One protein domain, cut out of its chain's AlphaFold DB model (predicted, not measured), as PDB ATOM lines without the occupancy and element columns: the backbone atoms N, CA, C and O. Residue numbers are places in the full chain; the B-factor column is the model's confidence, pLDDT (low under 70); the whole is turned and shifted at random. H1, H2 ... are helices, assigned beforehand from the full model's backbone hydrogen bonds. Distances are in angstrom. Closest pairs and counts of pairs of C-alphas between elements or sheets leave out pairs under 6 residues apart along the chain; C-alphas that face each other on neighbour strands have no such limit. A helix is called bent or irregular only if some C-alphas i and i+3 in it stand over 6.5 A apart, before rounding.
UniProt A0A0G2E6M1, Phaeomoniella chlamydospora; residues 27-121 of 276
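AT A GLANCE: This is residues 27 to 121 of the 276 residues of a protein of Phaeomoniella chlamydospora (UniProt A0A0G2E6M1). A small body, made of a helical hairpin and a winding lead-in with no named element, has one long straight helix leaving it as an arm. The lead-in, residues 27 to 49, crosses the body and folds back into H1; H1 and H2 then form the hairpin, and after a corner at Asn 87 the chain runs on as H3, whose residues 96 to 121 stick out on their own. The printed part has 95 residues with three named helices, in the order H1, H2, H3, and no named strand, and its class is all helix. The whole is extended, with a radius of gyration of the C-alphas of 19.1 A, and its outline is flat, spanning 63 by 43 by 21 A.

HOW THE PARTS SIT: Go along the printed part from Ile 27, and after residues 27 to 49 you come to H1, residues 50 to 69. A tight link of 3 residues leads to H2, residues 73 to 86. H1 and H2 touch, with 5 pairs of C-alphas within 8 A; look at Leu 67 and Val 73, whose C-alphas are the closest of the two helices at 5.8 A. H1 touches H2 with residues 63 to 67 alone, and H2 touches H1 with residues 73 to 76 alone. The two helices run opposite ways at a steep tilt of 40 degrees, 13.2 A from centre to centre, and form a helical hairpin. One residue, Asn 87, is the tight link to H3, residues 88 to 121. H2 and H3 meet only through their link, and H1 and H3 are apart. In H1, H2 and H3, every pair of O i and N i+4 is within hydrogen-bond range.

IN THESE COORDINATES: Find C-alpha 50 at (382.632, 469.812, 346.201); from there H1 runs 28.4 A to C-alpha 69 at (406.865, 461.464, 333.995). H2 runs from Val 73 to Ser 86, 20.0 A from first to last C-alpha. H3 begins with C-alpha 88 at (401.629, 478.950, 353.550) and runs 49.3 A to C-alpha 121 at (397.927, 444.247, 388.341). It is the longest helix by residues, with 34, and no helix is bent.

THE WHOLE: The two C-alphas farthest apart are those of Asn 72 and Glu 121, at 62.6 A. Residues 96 to 121 of H3 stand free; without them the body has 69 residues and spans 40 by 23 by 20 A. The printed part has no cut, and neither link between helices is long. The mean pLDDT of the printed part is 84.7; look at residues 27 to 36 for the 10 residues under 70, where the model's confidence is low.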
ATOM      1  N   ILE A  27     421.776 455.130 348.690       66.56
ATOM      2  CA  ILE A  27     420.877 454.933 347.539       66.56
ATOM      3  C   ILE A  27     420.289 456.282 347.126       66.56
ATOM      4  O   ILE A  27     419.590 456.944 347.890       66.56
ATOM      5  N   ARG A  28     420.594 456.708 345.901       59.06
ATOM      6  CA  ARG A  28     419.982 457.887 345.294       59.06
ATOM      7  C   ARG A  28     418.749 457.423 344.531       59.06
ATOM      8  O   ARG A  28     418.880 456.814 343.472       59.06
ATOM      9  N   PHE A  29     417.562 457.688 345.066       61.97
ATOM     10  CA  PHE A  29     416.332 457.478 344.312       61.97
ATOM     11  C   PHE A  29     416.379 458.332 343.036       61.97
ATOM     12  O   PHE A  29     416.717 459.514 343.079       61.97
ATOM     13  N   LEU A  30     416.073 457.722 341.885       63.69
ATOM     14  CA  LEU A  30     415.861 458.455 340.626       63.69
ATOM     15  C   LEU A  30     414.499 459.173 340.603       63.69
ATOM     16  O   LEU A  30     414.188 459.884 339.648       63.69
ATOM     17  N   ILE A  31     413.700 458.969 341.645       62.38
ATOM     18  CA  ILE A  31     412.451 459.664 341.924       62.38
ATOM     19  C   ILE A  31     412.801 460.853 342.819       62.38
ATOM     20  O   ILE A  31     413.642 460.716 343.710       62.38
ATOM     21  N   ASN A  32     412.201 462.012 342.545       58.19
ATOM     22  CA  ASN A  32     412.499 463.247 343.263       58.19
ATOM     23  C   ASN A  32     412.294 463.020 344.780       58.19
ATOM     24  O   ASN A  32     411.206 462.595 345.170       58.19
ATOM     25  N   PRO A  33     413.319 463.220 345.631       60.06
ATOM     26  CA  PRO A  33     413.235 462.930 347.066       60.06
ATOM     27  C   PRO A  33     412.395 463.956 347.840       60.06
ATOM     28  O   PRO A  33     412.102 463.740 349.015       60.06
ATOM     29  N   GLU A  34     412.015 465.061 347.198       62.44
ATOM     30  CA  GLU A  34     411.147 466.076 347.779       62.44
ATOM     31  C   GLU A  34     409.708 465.550 347.878       62.44
ATOM     32  O   GLU A  34     409.094 465.131 346.897       62.44
ATOM     33  N   CYS A  35     409.157 465.539 349.092       62.09
ATOM     34  CA  CYS A  35     407.806 465.055 349.350       62.09
ATOM     35  C   CYS A  35     406.776 466.194 349.228       62.09
ATOM     36  O   CYS A  35     406.494 466.928 350.173       62.09
ATOM     37  N   TYR A  36     406.145 466.311 348.060       69.44
ATOM     38  CA  TYR A  36     405.167 467.377 347.764       69.44
ATOM     39  C   TYR A  36     403.824 467.236 348.487       69.44
ATOM     40  O   TYR A  36     403.063 468.197 348.575       69.44
ATOM     41  N   HIS A  37     403.563 466.066 349.077       70.69
ATOM     42  CA  HIS A  37     402.379 465.802 349.896       70.69
ATOM     43  C   HIS A  37     402.203 466.816 351.024       70.69
ATOM     44  O   HIS A  37     401.077 467.146 351.354       70.69
ATOM     45  N   ARG A  38     403.294 467.348 351.591       73.25
ATOM     46  CA  ARG A  38     403.215 468.349 352.662       73.25
ATOM     47  C   ARG A  38     402.751 469.721 352.168       73.25
ATOM     48  O   ARG A  38     402.189 470.476 352.950       73.25
ATOM     49  N   ILE A  39     403.017 470.044 350.903       78.06
ATOM     50  CA  ILE A  39     402.647 471.324 350.290       78.06
ATOM     51  C   ILE A  39     401.197 471.255 349.806       78.06
ATOM     52  O   ILE A  39     400.433 472.168 350.072       78.06
ATOM     53  N   LEU A  40     400.791 470.152 349.172       78.81
ATOM     54  CA  LEU A  40     399.444 469.964 348.611       78.81
ATOM     55  C   LEU A  40     398.444 469.338 349.603       78.81
ATOM     56  O   LEU A  40     397.542 468.607 349.201       78.81
ATOM     57  N   ASN A  41     398.610 469.597 350.902       79.88
ATOM     58  CA  ASN A  41     397.773 469.008 351.945       79.88
ATOM     59  C   ASN A  41     396.604 469.923 352.331       79.88
ATOM     60  O   ASN A  41     396.646 470.590 353.370       79.88
ATOM     61  N   ARG A  42     395.572 469.977 351.485       82.38
ATOM     62  CA  ARG A  42     394.289 470.607 351.822       82.38
ATOM     63  C   ARG A  42     393.239 469.554 352.155       82.38
ATOM     64  O   ARG A  42     393.258 468.460 351.599       82.38
ATOM     65  N   ARG A  43     392.337 469.906 353.071       81.06
ATOM     66  CA  ARG A  43     391.188 469.083 353.467       81.06
ATOM     67  C   ARG A  43     389.955 469.503 352.673       81.06
ATOM     68  O   ARG A  43     389.835 470.671 352.321       81.06
ATOM     69  N   GLU A  44     389.039 468.566 352.446       82.69
ATOM     70  CA  GLU A  44     387.751 468.823 351.780       82.69
ATOM     71  C   GLU A  44     386.966 469.949 352.483       82.69
ATOM     72  O   GLU A  44     386.394 470.808 351.820       82.69
ATOM     73  N   ASP A  45     387.059 470.026 353.815       83.50
ATOM     74  CA  ASP A  45     386.392 471.038 354.649       83.50
ATOM     75  C   ASP A  45     386.838 472.494 354.381       83.50
ATOM     76  O   ASP A  45     386.186 473.432 354.838       83.50
ATOM     77  N   GLU A  46     387.966 472.710 353.693       84.00
ATOM     78  CA  GLU A  46     388.438 474.057 353.335       84.00
ATOM     79  C   GLU A  46     387.781 474.624 352.071       84.00
ATOM     80  O   GLU A  46     387.977 475.806 351.773       84.00
ATOM     81  N   PHE A  47     387.048 473.808 351.315       86.31
ATOM     82  CA  PHE A  47     386.446 474.210 350.049       86.31
ATOM     83  C   PHE A  47     384.960 474.528 350.227       86.31
ATOM     84  O   PHE A  47     384.243 473.865 350.973       86.31
ATOM     85  N   GLU A  48     384.486 475.563 349.530       86.75
ATOM     86  CA  GLU A  48     383.080 475.976 349.584       86.75
ATOM     87  C   GLU A  48     382.174 475.002 348.826       86.75
ATOM     88  O   GLU A  48     381.038 474.750 349.237       86.75
ATOM     89  N   THR A  49     382.669 474.446 347.716       94.06
ATOM     90  CA  THR A  49     381.932 473.476 346.914       94.06
ATOM     91  C   THR A  49     382.743 472.212 346.680       94.06
ATOM     92  O   THR A  49     383.967 472.228 346.556       94.06
ATOM     93  N   LYS A  50     382.027 471.097 346.543       90.19
ATOM     94  CA  LYS A  50     382.632 469.812 346.201       90.19
ATOM     95  C   LYS A  50     383.330 469.826 344.834       90.19
ATOM     96  O   LYS A  50     384.339 469.159 344.663       90.19
ATOM     97  N   ARG A  51     382.816 470.600 343.870       92.44
ATOM     98  CA  ARG A  51     383.451 470.710 342.547       92.44
ATOM     99  C   ARG A  51     384.833 471.346 342.640       92.44
ATOM    100  O   ARG A  51     385.744 470.846 342.005       92.44
ATOM    101  N   ASP A  52     384.998 472.368 343.478       90.31
ATOM    102  CA  ASP A  52     386.306 473.004 343.675       90.31
ATOM    103  C   ASP A  52     387.321 472.036 344.307       90.31
ATOM    104  O   ASP A  52     388.516 472.104 344.020       90.31
ATOM    105  N   TRP A  53     386.843 471.117 345.154       91.19
ATOM    106  CA  TRP A  53     387.660 470.040 345.707       91.19
ATOM    107  C   TRP A  53     388.055 469.012 344.644       91.19
ATOM    108  O   TRP A  53     389.236 468.681 344.535       91.19
ATOM    109  N   ASP A  54     387.097 468.547 343.840       92.25
ATOM    110  CA  ASP A  54     387.355 467.608 342.745       92.25
ATOM    111  C   ASP A  54     388.340 468.226 341.722       92.25
ATOM    112  O   ASP A  54     389.336 467.596 341.368       92.25
ATOM    113  N   ASP A  55     388.157 469.498 341.345       92.69
ATOM    114  CA  ASP A  55     389.060 470.237 340.449       92.69
ATOM    115  C   ASP A  55     390.472 470.402 341.047       92.69
ATOM    116  O   ASP A  55     391.478 470.332 340.334       92.69
ATOM    117  N   PHE A  56     390.583 470.598 342.366       90.69
ATOM    118  CA  PHE A  56     391.872 470.640 343.061       90.69
ATOM    119  C   PHE A  56     392.569 469.273 343.077       90.69
ATOM    120  O   PHE A  56     393.793 469.207 342.931       90.69
ATOM    121  N   LEU A  57     391.817 468.183 343.253       90.12
ATOM    122  CA  LEU A  57     392.369 466.831 343.198       90.12
ATOM    123  C   LEU A  57     392.924 466.515 341.808       90.12
ATOM    124  O   LEU A  57     394.057 466.041 341.722       90.12
ATOM    125  N   GLU A  58     392.198 466.868 340.746       90.56
ATOM    126  CA  GLU A  58     392.670 466.728 339.362       90.56
ATOM    127  C   GLU A  58     393.961 467.533 339.124       90.56
ATOM    128  O   GLU A  58     394.954 466.993 338.635       90.56
ATOM    129  N   GLN A  59     394.017 468.797 339.567       89.56
ATOM    130  CA  GLN A  59     395.237 469.617 339.467       89.56
ATOM    131  C   GLN A  59     396.416 469.006 340.239       89.56
ATOM    132  O   GLN A  59     397.556 469.006 339.767       89.56
ATOM    133  N   ARG A  60     396.165 468.464 341.435       90.19
ATOM    134  CA  ARG A  60     397.186 467.772 342.231       90.19
ATOM    135  C   ARG A  60     397.716 466.541 341.495       90.19
ATOM    136  O   ARG A  60     398.928 466.312 341.509       90.19
ATOM    137  N   GLU A  61     396.847 465.754 340.874       89.62
ATOM    138  CA  GLU A  61     397.246 464.586 340.088       89.62
ATOM    139  C   GLU A  61     398.016 464.972 338.827       89.62
ATOM    140  O   GLU A  61     399.026 464.336 338.522       89.62
ATOM    141  N   GLU A  62     397.627 466.049 338.144       91.00
ATOM    142  CA  GLU A  62     398.351 466.577 336.987       91.00
ATOM    143  C   GLU A  62     399.780 466.994 337.365       91.00
ATOM    144  O   GLU A  62     400.748 466.583 336.715       91.00
ATOM    145  N   ILE A  63     399.941 467.734 338.466       87.50
ATOM    146  CA  ILE A  63     401.252 468.149 338.987       87.50
ATOM    147  C   ILE A  63     402.120 466.928 339.328       87.50
ATOM    148  O   ILE A  63     403.291 466.867 338.940       87.50
ATOM    149  N   ILE A  64     401.564 465.940 340.039       85.50
ATOM    150  CA  ILE A  64     402.296 464.720 340.415       85.50
ATOM    151  C   ILE A  64     402.682 463.923 339.167       85.50
ATOM    152  O   ILE A  64     403.823 463.470 339.057       85.50
ATOM    153  N   THR A  65     401.758 463.773 338.222       88.12
ATOM    154  CA  THR A  65     401.971 462.999 336.998       88.12
ATOM    155  C   THR A  65     403.074 463.619 336.162       88.12
ATOM    156  O   THR A  65     404.011 462.907 335.810       88.12
ATOM    157  N   ASN A  66     403.029 464.935 335.940       89.00
ATOM    158  CA  ASN A  66     404.059 465.684 335.222       89.00
ATOM    159  C   ASN A  66     405.445 465.536 335.863       89.00
ATOM    160  O   ASN A  66     406.454 465.354 335.178       89.00
ATOM    161  N   LEU A  67     405.509 465.543 337.195       83.88
ATOM    162  CA  LEU A  67     406.778 465.402 337.891       83.88
ATOM    163  C   LEU A  67     407.333 463.970 337.841       83.88
ATOM    164  O   LEU A  67     408.541 463.778 337.679       83.88
ATOM    165  N   VAL A  68     406.466 462.960 337.946       83.75
ATOM    166  CA  VAL A  68     406.846 461.541 337.853       83.75
ATOM    167  C   VAL A  68     407.270 461.178 336.429       83.75
ATOM    168  O   VAL A  68     408.291 460.510 336.247       83.75
ATOM    169  N   SER A  69     406.537 461.647 335.416       85.88
ATOM    170  CA  SER A  69     406.865 461.464 333.995       85.88
ATOM    171  C   SER A  69     408.030 462.346 333.530       85.88
ATOM    172  O   SER A  69     408.558 462.130 332.437       85.88
ATOM    173  N   ARG A  70     408.451 463.323 334.350       80.38
ATOM    174  CA  ARG A  70     409.435 464.366 334.019       80.38
ATOM    175  C   ARG A  70     409.034 465.195 332.795       80.38
ATOM    176  O   ARG A  70     409.899 465.715 332.086       80.38
ATOM    177  N   THR A  71     407.737 465.328 332.541       81.94
ATOM    178  CA  THR A  71     407.206 466.258 331.546       81.94
ATOM    179  C   THR A  71     406.975 467.606 332.210       81.94
ATOM    180  O   THR A  71     406.333 467.694 333.246       81.94
ATOM    181  N   ASN A  72     407.513 468.674 331.620       84.56
ATOM    182  CA  ASN A  72     407.247 470.044 332.061       84.56
ATOM    183  C   ASN A  72     407.550 470.336 333.555       84.56
ATOM    184  O   ASN A  72     406.761 470.930 334.292       84.56
ATOM    185  N   VAL A  73     408.731 469.907 334.014       83.81
ATOM    186  CA  VAL A  73     409.172 470.063 335.414       83.81
ATOM    187  C   VAL A  73     409.289 471.538 335.828       83.81
ATOM    188  O   VAL A  73     408.937 471.897 336.943       83.81
ATOM    189  N   ALA A  74     409.730 472.421 334.927       89.12
ATOM    190  CA  ALA A  74     409.956 473.829 335.262       89.12
ATOM    191  C   ALA A  74     408.653 474.606 335.525       89.12
ATOM    192  O   ALA A  74     408.598 475.424 336.444       89.12
ATOM    193  N   GLU A  75     407.600 474.368 334.736       89.00
ATOM    194  CA  GLU A  75     406.314 475.046 334.939       89.00
ATOM    195  C   GLU A  75     405.593 474.501 336.171       89.00
ATOM    196  O   GLU A  75     405.068 475.283 336.963       89.00
ATOM    197  N   THR A  76     405.639 473.185 336.388       86.38
ATOM    198  CA  THR A  76     405.043 472.557 337.577       86.38
ATOM    199  C   THR A  76     405.740 472.979 338.869       86.38
ATOM    200  O   THR A  76     405.065 473.289 339.847       86.38
ATOM    201  N   GLU A  77     407.072 473.095 338.880       86.50
ATOM    202  CA  GLU A  77     407.808 473.647 340.026       86.50
ATOM    203  C   GLU A  77     407.431 475.110 340.303       86.50
ATOM    204  O   GLU A  77     407.296 475.499 341.464       86.50
ATOM    205  N   LYS A  78     407.208 475.918 339.259       91.44
ATOM    206  CA  LYS A  78     406.761 477.309 339.404       91.44
ATOM    207  C   LYS A  78     405.347 477.396 339.985       91.44
ATOM    208  O   LYS A  78     405.133 478.142 340.938       91.44
ATOM    209  N   GLN A  79     404.409 476.605 339.463       88.38
ATOM    210  CA  GLN A  79     403.052 476.499 340.009       88.38
ATOM    211  C   GLN A  79     403.084 476.079 341.481       88.38
ATOM    212  O   GLN A  79     402.366 476.640 342.308       88.38
ATOM    213  N   LEU A  80     403.978 475.153 341.839       86.44
ATOM    214  CA  LEU A  80     404.150 474.727 343.222       86.44
ATOM    215  C   LEU A  80     404.672 475.841 344.133       86.44
ATOM    216  O   LEU A  80     404.245 475.938 345.280       86.44
ATOM    217  N   GLN A  81     405.589 476.677 343.643       86.94
ATOM    218  CA  GLN A  81     406.108 477.824 344.391       86.94
ATOM    219  C   GLN A  81     405.037 478.899 344.597       86.94
ATOM    220  O   GLN A  81     404.894 479.410 345.707       86.94
ATOM    221  N   GLU A  82     404.256 479.211 343.561       90.44
ATOM    222  CA  GLU A  82     403.128 480.148 343.648       90.44
ATOM    223  C   GLU A  82     402.057 479.631 344.624       90.44
ATOM    224  O   GLU A  82     401.558 480.375 345.477       90.44
ATOM    225  N   TYR A  83     401.764 478.329 344.572       85.75
ATOM    226  CA  TYR A  83     400.850 477.676 345.503       85.75
ATOM    227  C   TYR A  83     401.379 477.690 346.942       85.75
ATOM    228  O   TYR A  83     400.648 478.036 347.869       85.75
ATOM    229  N   ALA A  84     402.653 477.352 347.150       85.00
ATOM    230  CA  ALA A  84     403.273 477.359 348.472       85.00
ATOM    231  C   ALA A  84     403.305 478.768 349.085       85.00
ATOM    232  O   ALA A  84     403.075 478.915 350.284       85.00
ATOM    233  N   ALA A  85     403.549 479.802 348.272       87.50
ATOM    234  CA  ALA A  85     403.572 481.190 348.724       87.50
ATOM    235  C   ALA A  85     402.173 481.718 349.080       87.50
ATOM    236  O   ALA A  85     402.016 482.420 350.076       87.50
ATOM    237  N   SER A  86     401.152 481.368 348.293       87.44
ATOM    238  CA  SER A  86     399.767 481.794 348.542       87.44
ATOM    239  C   SER A  86     399.101 481.047 349.703       87.44
ATOM    240  O   SER A  86     398.276 481.629 350.404       87.44
ATOM    241  N   ASN A  87     399.486 479.789 349.950       84.31
ATOM    242  CA  ASN A  87     398.817 478.894 350.904       84.31
ATOM    243  C   ASN A  87     399.671 478.516 352.125       84.31
ATOM    244  O   ASN A  87     399.378 477.544 352.821       84.31
ATOM    245  N   GLU A  88     400.726 479.273 352.435       82.31
ATOM    246  CA  GLU A  88     401.629 478.950 353.550       82.31
ATOM    247  C   GLU A  88     400.890 478.825 354.901       82.31
ATOM    248  O   GLU A  88     401.221 477.971 355.732       82.31
ATOM    249  N   SER A  89     399.877 479.667 355.133       84.50
ATOM    250  CA  SER A  89     399.104 479.695 356.377       84.50
ATOM    251  C   SER A  89     398.227 478.452 356.560       84.50
ATOM    252  O   SER A  89     398.244 477.868 357.646       84.50
ATOM    253  N   SER A  90     397.518 478.009 355.514       82.88
ATOM    254  CA  SER A  90     396.688 476.798 355.559       82.88
ATOM    255  C   SER A  90     397.545 475.539 355.672       82.88
ATOM    256  O   SER A  90     397.266 474.685 356.507       82.88
ATOM    257  N   ILE A  91     398.679 475.472 354.965       81.06
ATOM    258  CA  ILE A  91     399.627 474.352 355.074       81.06
ATOM    259  C   ILE A  91     400.145 474.201 356.513       81.06
ATOM    260  O   ILE A  91     400.192 473.093 357.061       81.06
ATOM    261  N   LYS A  92     400.528 475.309 357.165       86.19
ATOM    262  CA  LYS A  92     400.980 475.288 358.567       86.19
ATOM    263  C   LYS A  92     399.856 474.892 359.525       86.19
ATOM    264  O   LYS A  92     400.120 474.148 360.471       86.19
ATOM    265  N   ALA A  93     398.632 475.365 359.292       87.75
ATOM    266  CA  ALA A  93     397.468 475.001 360.094       87.75
ATOM    267  C   ALA A  93     397.144 473.502 359.971       87.75
ATOM    268  O   ALA A  93     397.023 472.827 360.993       87.75
ATOM    269  N   ASN A  94     397.136 472.956 358.754       83.94
ATOM    270  CA  ASN A  94     396.856 471.541 358.498       83.94
ATOM    271  C   ASN A  94     397.943 470.633 359.060       83.94
ATOM    272  O   ASN A  94     397.640 469.686 359.781       83.94
ATOM    273  N   SER A  95     399.216 470.981 358.855       83.25
ATOM    274  CA  SER A  95     400.334 470.238 359.448       83.25
ATOM    275  C   SER A  95     400.286 470.242 360.983       83.25
ATOM    276  O   SER A  95     400.708 469.274 361.622       83.25
ATOM    277  N   ARG A  96     399.772 471.317 361.597       88.94
ATOM    278  CA  ARG A  96     399.560 471.383 363.047       88.94
ATOM    279  C   ARG A  96     398.392 470.499 363.488       88.94
ATOM    280  O   ARG A  96     398.558 469.769 364.462       88.94
ATOM    281  N   LEU A  97     397.265 470.532 362.779       86.56
ATOM    282  CA  LEU A  97     396.098 469.700 363.079       86.56
ATOM    283  C   LEU A  97     396.421 468.205 362.974       86.56
ATOM    284  O   LEU A  97     396.120 467.464 363.900       86.56
ATOM    285  N   GLU A  98     397.135 467.769 361.937       83.50
ATOM    286  CA  GLU A  98     397.573 466.368 361.802       83.50
ATOM    287  C   GLU A  98     398.460 465.914 362.965       83.50
ATOM    288  O   GLU A  98     398.359 464.787 363.456       83.50
ATOM    289  N   ARG A  99     399.343 466.804 363.433       87.56
ATOM    290  CA  ARG A  99     400.201 466.523 364.583       87.56
ATOM    291  C   ARG A  99     399.381 466.402 365.865       87.56
ATOM    292  O   ARG A  99     399.644 465.503 366.659       87.56
ATOM    293  N   GLU A 100     398.397 467.275 366.055       91.88
ATOM    294  CA  GLU A 100     397.484 467.235 367.199       91.88
ATOM    295  C   GLU A 100     396.596 465.983 367.174       91.88
ATOM    296  O   GLU A 100     396.462 465.316 368.200       91.88
ATOM    297  N   GLU A 101     396.070 465.600 366.008       86.94
ATOM    298  CA  GLU A 101     395.316 464.360 365.795       86.94
ATOM    299  C   GLU A 101     396.178 463.129 366.119       86.94
ATOM    300  O   GLU A 101     395.771 462.288 366.924       86.94
ATOM    301  N   SER A 102     397.403 463.056 365.586       80.94
ATOM    302  CA  SER A 102     398.345 461.960 365.856       80.94
ATOM    303  C   SER A 102     398.724 461.871 367.339       80.94
ATOM    304  O   SER A 102     398.704 460.789 367.937       80.94
ATOM    305  N   ASP A 103     399.004 463.012 367.975       89.44
ATOM    306  CA  ASP A 103     399.300 463.068 369.404       89.44
ATOM    307  C   ASP A 103     398.086 462.671 370.252       89.44
ATOM    308  O   ASP A 103     398.246 461.962 371.248       89.44
ATOM    309  N   SER A 104     396.871 463.067 369.856       94.44
ATOM    310  CA  SER A 104     395.634 462.688 370.546       94.44
ATOM    311  C   SER A 104     395.369 461.181 370.461       94.44
ATOM    312  O   SER A 104     395.047 460.550 371.471       94.44
ATOM    313  N   PHE A 105     395.597 460.577 369.291       90.94
ATOM    314  CA  PHE A 105     395.463 459.139 369.092       90.94
ATOM    315  C   PHE A 105     396.487 458.374 369.931       90.94
ATOM    316  O   PHE A 105     396.131 457.442 370.654       90.94
ATOM    317  N   ARG A 106     397.752 458.817 369.922       89.12
ATOM    318  CA  ARG A 106     398.818 458.219 370.734       89.12
ATOM    319  C   ARG A 106     398.525 458.314 372.232       89.12
ATOM    320  O   ARG A 106     398.766 457.351 372.954       89.12
ATOM    321  N   ARG A 107     397.982 459.441 372.705       92.44
ATOM    322  CA  ARG A 107     397.562 459.601 374.109       92.44
ATOM    323  C   ARG A 107     396.466 458.605 374.484       92.44
ATOM    324  O   ARG A 107     396.613 457.926 375.493       92.44
ATOM    325  N   ARG A 108     395.440 458.443 373.638       92.50
ATOM    326  CA  ARG A 108     394.361 457.465 373.859       92.50
ATOM    327  C   ARG A 108     394.889 456.028 373.950       92.50
ATOM    328  O   ARG A 108     394.488 455.300 374.849       92.50
ATOM    329  N   GLN A 109     395.815 455.646 373.069       90.81
ATOM    330  CA  GLN A 109     396.452 454.320 373.099       90.81
ATOM    331  C   GLN A 109     397.222 454.087 374.410       90.81
ATOM    332  O   GLN A 109     397.076 453.048 375.050       90.81
ATOM    333  N   VAL A 110     397.992 455.082 374.867       94.75
ATOM    334  CA  VAL A 110     398.740 454.993 376.133       94.75
ATOM    335  C   VAL A 110     397.805 454.889 377.341       94.75
ATOM    336  O   VAL A 110     398.083 454.116 378.258       94.75
ATOM    337  N   GLU A 111     396.710 455.649 377.365       91.69
ATOM    338  CA  GLU A 111     395.705 455.581 378.432       91.69
ATOM    339  C   GLU A 111     395.026 454.207 378.485       91.69
ATOM    340  O   GLU A 111     394.897 453.622 379.563       91.69
ATOM    341  N   GLU A 112     394.644 453.657 377.330       90.06
ATOM    342  CA  GLU A 112     394.063 452.317 377.230       90.06
ATOM    343  C   GLU A 112     395.034 451.245 377.748       90.06
ATOM    344  O   GLU A 112     394.661 450.413 378.583       90.06
ATOM    345  N   ASP A 113     396.306 451.326 377.356       90.38
ATOM    346  CA  ASP A 113     397.362 450.438 377.842       90.38
ATOM    347  C   ASP A 113     397.584 450.557 379.355       90.38
ATOM    348  O   ASP A 113     397.783 449.550 380.045       90.38
ATOM    349  N   GLN A 114     397.557 451.774 379.908       93.38
ATOM    350  CA  GLN A 114     397.675 451.999 381.350       93.38
ATOM    351  C   GLN A 114     396.488 451.393 382.108       93.38
ATOM    352  O   GLN A 114     396.678 450.717 383.125       93.38
ATOM    353  N   LEU A 115     395.266 451.554 381.598       94.69
ATOM    354  CA  LEU A 115     394.072 450.923 382.163       94.69
ATOM    355  C   LEU A 115     394.137 449.391 382.063       94.69
ATOM    356  O   LEU A 115     393.764 448.687 383.004       94.69
ATOM    357  N   ALA A 116     394.660 448.846 380.966       91.81
ATOM    358  CA  ALA A 116     394.865 447.408 380.820       91.81
ATOM    359  C   ALA A 116     395.912 446.875 381.815       91.81
ATOM    360  O   ALA A 116     395.703 445.823 382.431       91.81
ATOM    361  N   LYS A 117     397.016 447.604 382.025       93.12
ATOM    362  CA  LYS A 117     398.061 447.251 383.005       93.12
ATOM    363  C   LYS A 117     397.531 447.290 384.436       93.12
ATOM    364  O   LYS A 117     397.654 446.291 385.139       93.12
ATOM    365  N   THR A 118     396.858 448.369 384.832       89.94
ATOM    366  CA  THR A 118     396.260 448.493 386.175       89.94
ATOM    367  C   THR A 118     395.217 447.405 386.442       89.94
ATOM    368  O   THR A 118     395.223 446.806 387.517       89.94
ATOM    369  N   ARG A 119     394.382 447.047 385.455       92.75
ATOM    370  CA  ARG A 119     393.449 445.907 385.567       92.75
ATOM    371  C   ARG A 119     394.175 444.575 385.772       92.75
ATOM    372  O   ARG A 119     393.765 443.780 386.620       92.75
ATOM    373  N   ARG A 120     395.256 444.322 385.024       89.44
ATOM    374  CA  ARG A 120     396.075 443.103 385.171       89.44
ATOM    375  C   ARG A 120     396.745 443.041 386.545       89.44
ATOM    376  O   ARG A 120     396.745 441.984 387.170       89.44
ATOM    377  N   GLU A 121     397.291 444.152 387.023       90.94
ATOM    378  CA  GLU A 121     397.927 444.247 388.341       90.94
ATOM    379  C   GLU A 121     396.921 444.062 389.479       90.94
ATOM    380  O   GLU A 121     397.177 443.276 390.392       90.94
TER     381      GLU A 121